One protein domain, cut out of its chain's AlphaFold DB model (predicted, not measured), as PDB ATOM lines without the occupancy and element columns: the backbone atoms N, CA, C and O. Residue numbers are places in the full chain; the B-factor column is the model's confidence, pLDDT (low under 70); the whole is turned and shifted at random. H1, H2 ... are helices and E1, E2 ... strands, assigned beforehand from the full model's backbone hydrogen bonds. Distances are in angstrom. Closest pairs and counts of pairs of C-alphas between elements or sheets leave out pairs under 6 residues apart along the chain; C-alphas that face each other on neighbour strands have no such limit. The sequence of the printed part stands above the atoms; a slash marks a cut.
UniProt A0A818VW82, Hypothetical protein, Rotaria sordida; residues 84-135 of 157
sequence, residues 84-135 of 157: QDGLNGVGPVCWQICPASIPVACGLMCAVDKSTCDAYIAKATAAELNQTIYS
ATOM      1  N   GLN A  84      17.594 -17.680 136.842       87.75
ATOM      2  CA  GLN A  84      18.719 -18.249 136.096       87.75
ATOM      3  C   GLN A  84      19.778 -17.179 135.807       87.75
ATOM      4  O   GLN A  84      19.457 -15.989 135.722       87.75
ATOM      5  N   ASP A  85      21.023 -17.614 135.609       86.75
ATOM      6  CA  ASP A  85      22.131 -16.729 135.257       86.75
ATOM      7  C   ASP A  85      21.780 -15.867 134.033       86.75
ATOM      8  O   ASP A  85      21.332 -16.368 133.001       86.75
ATOM      9  N   GLY A  86      21.987 -14.554 134.150       82.25
ATOM     10  CA  GLY A  86      21.689 -13.599 133.077       82.25
ATOM     11  C   GLY A  86      20.255 -13.058 133.059       82.25
ATOM     12  O   GLY A  86      19.898 -12.341 132.123       82.25
ATOM     13  N   LEU A  87      19.445 -13.349 134.081       87.19
ATOM     14  CA  LEU A  87      18.141 -12.726 134.317       87.19
ATOM     15  C   LEU A  87      18.154 -11.928 135.626       87.19
ATOM     16  O   LEU A  87      18.853 -12.285 136.571       87.19
ATOM     17  N   ASN A  88      17.358 -10.861 135.694       86.38
ATOM     18  CA  ASN A  88      17.196 -10.055 136.902       86.38
ATOM     19  C   ASN A  88      15.858 -10.364 137.589       86.38
ATOM     20  O   ASN A  88      14.808 -10.302 136.947       86.38
ATOM     21  N   GLY A  89      15.887 -10.687 138.880       86.44
ATOM     22  CA  GLY A  89      14.687 -10.953 139.673       86.44
ATOM     23  C   GLY A  89      14.045  -9.661 140.168       86.44
ATOM     24  O   GLY A  89      14.688  -8.863 140.839       86.44
ATOM     25  N   VAL A  90      12.766  -9.458 139.849       86.50
ATOM     26  CA  VAL A  90      11.928  -8.439 140.500       86.50
ATOM     27  C   VAL A  90      10.648  -9.136 140.945       86.50
ATOM     28  O   VAL A  90       9.784  -9.485 140.132       86.50
ATOM     29  N   GLY A  91      10.550  -9.388 142.244       82.62
ATOM     30  CA  GLY A  91       9.524 -10.203 142.871       82.62
ATOM     31  C   GLY A  91       9.513 -11.634 142.316       82.62
ATOM     32  O   GLY A  91      10.560 -12.273 142.228       82.62
ATOM     33  N   PRO A  92       8.344 -12.167 141.914       83.31
ATOM     34  CA  PRO A  92       8.236 -13.520 141.368       83.31
ATOM     35  C   PRO A  92       8.658 -13.638 139.893       83.31
ATOM     36  O   PRO A  92       8.522 -14.719 139.321       83.31
ATOM     37  N   VAL A  93       9.094 -12.551 139.246       88.12
ATOM     38  CA  VAL A  93       9.338 -12.515 137.798       88.12
ATOM     39  C   VAL A  93      10.826 -12.346 137.509       88.12
ATOM     40  O   VAL A  93      11.472 -11.436 138.028       88.12
ATOM     41  N   CYS A  94      11.347 -13.199 136.628       89.00
ATOM     42  CA  CYS A  94      12.693 -13.082 136.084       89.00
ATOM     43  C   CYS A  94      12.658 -12.311 134.762       89.00
ATOM     44  O   CYS A  94      12.061 -12.764 133.783       89.00
ATOM     45  N   TRP A  95      13.304 -11.151 134.737       86.25
ATOM     46  CA  TRP A  95      13.372 -10.257 133.587       86.25
ATOM     47  C   TRP A  95      14.661 -10.468 132.800       86.25
ATOM     48  O   TRP A  95      15.723 -10.714 133.373       86.25
ATOM     49  N   GLN A  96      14.581 -10.327 131.479       85.94
ATOM     50  CA  GLN A  96      15.764 -10.290 130.619       85.94
ATOM     51  C   GLN A  96      16.650  -9.082 130.950       85.94
ATOM     52  O   GLN A  96      16.149  -7.980 131.182       85.94
ATOM     53  N   ILE A  97      17.971  -9.276 130.951       88.00
ATOM     54  CA  ILE A  97      18.924  -8.175 131.111       88.00
ATOM     55  C   ILE A  97      19.034  -7.415 129.788       88.00
ATOM     56  O   ILE A  97      19.304  -7.998 128.737       88.00
ATOM     57  N   CYS A  98      18.841  -6.098 129.844       88.06
ATOM     58  CA  CYS A  98      18.945  -5.245 128.669       88.06
ATOM     59  C   CYS A  98      20.404  -5.105 128.194       88.06
ATOM     60  O   CYS A  98      21.294  -4.857 129.013       88.06
ATOM     61  N   PRO A  99      20.678  -5.237 126.883       88.75
ATOM     62  CA  PRO A  99      22.025  -5.084 126.350       88.75
ATOM     63  C   PRO A  99      22.487  -3.622 126.418       88.75
ATOM     64  O   PRO A  99      21.682  -2.693 126.424       88.75
ATOM     65  N   ALA A 100      23.806  -3.411 126.396       88.38
ATOM     66  CA  ALA A 100      24.417  -2.088 126.568       88.38
ATOM     67  C   ALA A 100      23.978  -1.036 125.525       88.38
ATOM     68  O   ALA A 100      24.051   0.158 125.798       88.38
ATOM     69  N   SER A 101      23.518  -1.462 124.346       87.31
ATOM     70  CA  SER A 101      23.007  -0.575 123.290       87.31
ATOM     71  C   SER A 101      21.610  -0.009 123.571       87.31
ATOM     72  O   SER A 101      21.266   1.039 123.031       87.31
ATOM     73  N   ILE A 102      20.812  -0.681 124.405       89.00
ATOM     74  CA  ILE A 102      19.462  -0.269 124.825       89.00
ATOM     75  C   ILE A 102      19.304  -0.523 126.331       89.00
ATOM     76  O   ILE A 102      18.555  -1.408 126.734       89.00
ATOM     77  N   PRO A 103      20.037   0.210 127.187       88.38
ATOM     78  CA  PRO A 103      20.257  -0.185 128.578       88.38
ATOM     79  C   PRO A 103      19.057   0.059 129.507       88.38
ATOM     80  O   PRO A 103      19.090  -0.354 130.665       88.38
ATOM     81  N   VAL A 104      18.010   0.753 129.056       89.00
ATOM     82  CA  VAL A 104      16.888   1.139 129.918       89.00
ATOM     83  C   VAL A 104      15.851   0.022 129.974       89.00
ATOM     84  O   VAL A 104      15.197  -0.270 128.975       89.00
ATOM     85  N   ALA A 105      15.657  -0.566 131.156       87.00
ATOM     86  CA  ALA A 105      14.580  -1.520 131.406       87.00
ATOM     87  C   ALA A 105      13.219  -0.802 131.407       87.00
ATOM     88  O   ALA A 105      12.966   0.073 132.235       87.00
ATOM     89  N   CYS A 106      12.346  -1.177 130.475       86.50
ATOM     90  CA  CYS A 106      11.054  -0.546 130.220       86.50
ATOM     91  C   CYS A 106       9.913  -1.570 130.359       86.50
ATOM     92  O   CYS A 106       9.125  -1.806 129.441       86.50
ATOM     93  N   GLY A 107       9.869  -2.263 131.499       80.94
ATOM     94  CA  GLY A 107       8.968  -3.399 131.697       80.94
ATOM     95  C   GLY A 107       9.376  -4.592 130.829       80.94
ATOM     96  O   GLY A 107      10.492  -5.087 130.943       80.94
ATOM     97  N   LEU A 108       8.479  -5.058 129.950       80.12
ATOM     98  CA  LEU A 108       8.718  -6.225 129.079       80.12
ATOM     99  C   LEU A 108       9.727  -5.965 127.947       80.12
ATOM    100  O   LEU A 108      10.136  -6.911 127.274       80.12
ATOM    101  N   MET A 109      10.140  -4.715 127.735       83.44
ATOM    102  CA  MET A 109      11.051  -4.313 126.662       83.44
ATOM    103  C   MET A 109      12.224  -3.477 127.179       83.44
ATOM    104  O   MET A 109      12.193  -2.948 128.289       83.44
ATOM    105  N   CYS A 110      13.248  -3.329 126.342       89.19
ATOM    106  CA  CYS A 110      14.407  -2.477 126.587       89.19
ATOM    107  C   CYS A 110      14.345  -1.227 125.695       89.19
ATOM    108  O   CYS A 110      13.864  -1.296 124.562       89.19
ATOM    109  N   ALA A 111      14.834  -0.092 126.188       88.75
ATOM    110  CA  ALA A 111      14.840   1.186 125.481       88.75
ATOM    111  C   ALA A 111      16.233   1.836 125.496       88.75
ATOM    112  O   ALA A 111      17.063   1.565 126.364       88.75
ATOM    113  N   VAL A 112      16.487   2.713 124.522       90.38
ATOM    114  CA  VAL A 112      17.726   3.509 124.449       90.38
ATOM    115  C   VAL A 112      17.828   4.518 125.596       90.38
ATOM    116  O   VAL A 112      18.911   4.748 126.126       90.38
ATOM    117  N   ASP A 113      16.699   5.097 126.004       91.62
ATOM    118  CA  ASP A 113      16.609   6.117 127.041       91.62
ATOM    119  C   ASP A 113      15.215   6.115 127.700       91.62
ATOM    120  O   ASP A 113      14.266   5.486 127.217       91.62
ATOM    121  N   LYS A 114      15.084   6.838 128.818       88.75
ATOM    122  CA  LYS A 114      13.844   6.902 129.601       88.75
ATOM    123  C   LYS A 114      12.684   7.576 128.857       88.75
ATOM    124  O   LYS A 114      11.559   7.108 128.970       88.75
ATOM    125  N   SER A 115      12.932   8.621 128.069       88.44
ATOM    126  CA  SER A 115      11.869   9.327 127.337       88.44
ATOM    127  C   SER A 115      11.265   8.457 126.238       88.44
ATOM    128  O   SER A 115      10.047   8.429 126.055       88.44
ATOM    129  N   THR A 116      12.108   7.669 125.567       86.94
ATOM    130  CA  THR A 116      11.668   6.663 124.603       86.94
ATOM    131  C   THR A 116      10.827   5.587 125.290       86.94
ATOM    132  O   THR A 116       9.763   5.226 124.786       86.94
ATOM    133  N   CYS A 117      11.254   5.117 126.466       88.75
ATOM    134  CA  CYS A 117      10.480   4.174 127.272       88.75
ATOM    135  C   CYS A 117       9.095   4.725 127.654       88.75
ATOM    136  O   CYS A 117       8.079   4.089 127.368       88.75
ATOM    137  N   ASP A 118       9.040   5.931 128.220       87.88
ATOM    138  CA  ASP A 118       7.791   6.571 128.643       87.88
ATOM    139  C   ASP A 118       6.831   6.757 127.453       87.88
ATOM    140  O   ASP A 118       5.628   6.513 127.567       87.88
ATOM    141  N   ALA A 119       7.360   7.108 126.276       84.12
ATOM    142  CA  ALA A 119       6.577   7.219 125.048       84.12
ATOM    143  C   ALA A 119       6.015   5.869 124.572       84.12
ATOM    144  O   ALA A 119       4.879   5.819 124.094       84.12
ATOM    145  N   TYR A 120       6.774   4.774 124.688       79.75
ATOM    146  CA  TYR A 120       6.279   3.432 124.365       79.75
ATOM    147  C   TYR A 120       5.211   2.962 125.348       79.75
ATOM    148  O   TYR A 120       4.187   2.445 124.904       79.75
ATOM    149  N   ILE A 121       5.396   3.191 126.649       80.69
ATOM    150  CA  ILE A 121       4.396   2.855 127.672       80.69
ATOM    151  C   ILE A 121       3.108   3.653 127.431       80.69
ATOM    152  O   ILE A 121       2.025   3.070 127.384       80.69
ATOM    153  N   ALA A 122       3.220   4.958 127.168       80.00
ATOM    154  CA  ALA A 122       2.076   5.803 126.837       80.00
ATOM    155  C   ALA A 122       1.354   5.331 125.562       80.00
ATOM    156  O   ALA A 122       0.123   5.340 125.501       80.00
ATOM    157  N   LYS A 123       2.098   4.868 124.550       72.31
ATOM    158  CA  LYS A 123       1.528   4.292 123.322       72.31
ATOM    159  C   LYS A 123       0.900   2.921 123.539       72.31
ATOM    160  O   LYS A 123      -0.115   2.649 122.911       72.31
ATOM    161  N   ALA A 124       1.450   2.083 124.413       68.06
ATOM    162  CA  ALA A 124       0.860   0.794 124.764       68.06
ATOM    163  C   ALA A 124      -0.512   0.985 125.431       68.06
ATOM    164  O   ALA A 124      -1.457   0.286 125.084       68.06
ATOM    165  N   THR A 125      -0.658   2.004 126.287       64.38
ATOM    166  CA  THR A 125      -1.960   2.398 126.854       64.38
ATOM    167  C   THR A 125      -2.853   3.141 125.857       64.38
ATOM    168  O   THR A 125      -4.074   3.056 125.928       64.38
ATOM    169  N   ALA A 126      -2.266   3.859 124.892       59.47
ATOM    170  CA  ALA A 126      -3.007   4.574 123.855       59.47
ATOM    171  C   ALA A 126      -3.355   3.708 122.634       59.47
ATOM    172  O   ALA A 126      -4.091   4.173 121.769       59.47
ATOM    173  N   ALA A 127      -2.886   2.459 122.540       52.78
ATOM    174  CA  ALA A 127      -3.298   1.526 121.490       52.78
ATOM    175  C   ALA A 127      -4.797   1.188 121.599       52.78
ATOM    176  O   ALA A 127      -5.459   1.011 120.578       52.78
ATOM    177  N   GLU A 128      -5.360   1.229 122.811       47.47
ATOM    178  CA  GLU A 128      -6.811   1.167 123.032       47.47
ATOM    179  C   GLU A 128      -7.519   2.490 122.675       47.47
ATOM    180  O   GLU A 128      -8.687   2.495 122.285       47.47
ATOM    181  N   LEU A 129      -6.805   3.622 122.704       47.47
ATOM    182  CA  LEU A 129      -7.340   4.933 122.317       47.47
ATOM    183  C   LEU A 129      -7.182   5.237 120.818       47.47
ATOM    184  O   LEU A 129      -7.931   6.042 120.276       47.47
ATOM    185  N   ASN A 130      -6.266   4.591 120.093       50.31
ATOM    186  CA  ASN A 130      -6.048   4.895 118.675       50.31
ATOM    187  C   ASN A 130      -6.980   4.124 117.722       50.31
ATOM    188  O   ASN A 130      -7.058   4.471 116.547       50.31
ATOM    189  N   GLN A 131      -7.753   3.147 118.219       46.69
ATOM    190  CA  GLN A 131      -8.958   2.694 117.508       46.69
ATOM    191  C   GLN A 131     -10.130   3.681 117.657       46.69
ATOM    192  O   GLN A 131     -11.019   3.704 116.810       46.69
ATOM    193  N   THR A 132     -10.131   4.536 118.688       39.53
ATOM    194  CA  THR A 132     -11.194   5.530 118.929       39.53
ATOM    195  C   THR A 132     -10.829   6.955 118.493       39.53
ATOM    196  O   THR A 132     -11.720   7.785 118.336       39.53
ATOM    197  N   ILE A 133      -9.553   7.257 118.217       40.88
ATOM    198  CA  ILE A 133      -9.126   8.597 117.770       40.88
ATOM    199  C   ILE A 133      -9.167   8.766 116.237       40.88
ATOM    200  O   ILE A 133      -9.476   9.875 115.792       40.88
ATOM    201  N   TYR A 134      -9.009   7.710 115.415       35.41
ATOM    202  CA  TYR A 134      -9.221   7.811 113.947       35.41
ATOM    203  C   TYR A 134     -10.695   8.069 113.557       35.41
ATOM    204  O   TYR A 134     -11.003   8.315 112.395       35.41
ATOM    205  N   SER A 135     -11.618   8.043 114.521       41.25
ATOM    206  CA  SER A 135     -13.034   8.386 114.339       41.25
ATOM    207  C   SER A 135     -13.453   9.687 115.039       41.25
ATOM    208  O   SER A 135     -14.644   9.987 115.102       41.25
TER     209      SER A 135
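This is residues 84 to 135 of the 157 residues of the protein "Hypothetical protein" of Rotaria sordida (UniProt A0A818VW82). Two small strand hairpins, E1 with E2 and then E3 with E4, follow one another as separate pieces, and the helix H1 packs on the second hairpin with its residues 114 to 121. From there an arm, residues 122 to 135, sticks out free; it holds the rest of H1 and the short helix H2, and without it the body spans 29 by 20 by 9 A. The printed part has 52 residues, with four named strands and then two named helices in the order E1 E2 E3 E4 H1 H2; each hairpin is an antiparallel sheet of two strands, and the class is mixed, helices and strands. The whole is loose, with a radius of gyration of the C-alphas of 14.2 A, and flat, spanning 48 by 25 by 11 A.

Look first at E1, residues 87 to 90, and E2, residues 93 to 96, a hairpin whose N-to-C directions stand at 141 degrees. Here N 88 and O 95 are 2.8 A apart and N 90 and O 93 are 3.0 A apart, both within hydrogen-bond range. Go on to E3, residues 104 to 106, and E4, residues 109 to 111, a second hairpin at 140 degrees. Its N 106 and O 109 are within hydrogen-bond range at 2.8 A. E2 and E3 are apart. Next comes H1, residues 114 to 126. Its closest C-alphas to E3 are those of Cys 117 and Cys 106, 5.6 A apart, and to E4 those of Cys 117 and Ala 111, also 5.6 A. H1 and H2, residues 130 to 133, meet only through their link. In H1 every O i to N i+4 pair is within hydrogen-bond range, while H2, with 4 residues, is too short for such a pair, and its one O i to N i+3 pair is not within range.

Find C-alpha 87 at (18.141, -12.726, 134.317), where E1 begins its 9.8 A; E2 runs 9.9 A. E3 covers 6.1 A and E4 6.8 A. Find C-alpha 114 at (13.844, 6.902, 129.601); from there H1 runs 18.0 A to C-alpha 126. H2 covers 4.9 A and ends at C-alpha 133, at (-9.126, 8.597, 117.770).

The two C-alphas farthest apart are those of Asp 85 and Ser 135, at 48.0 A. The printed part has no cut. The link from E2 to E3 is short, with 7 residues, and the other links between named elements are tight. The mean pLDDT of the printed part is 77.6, and residues 124 to 135 are under 70 in this model.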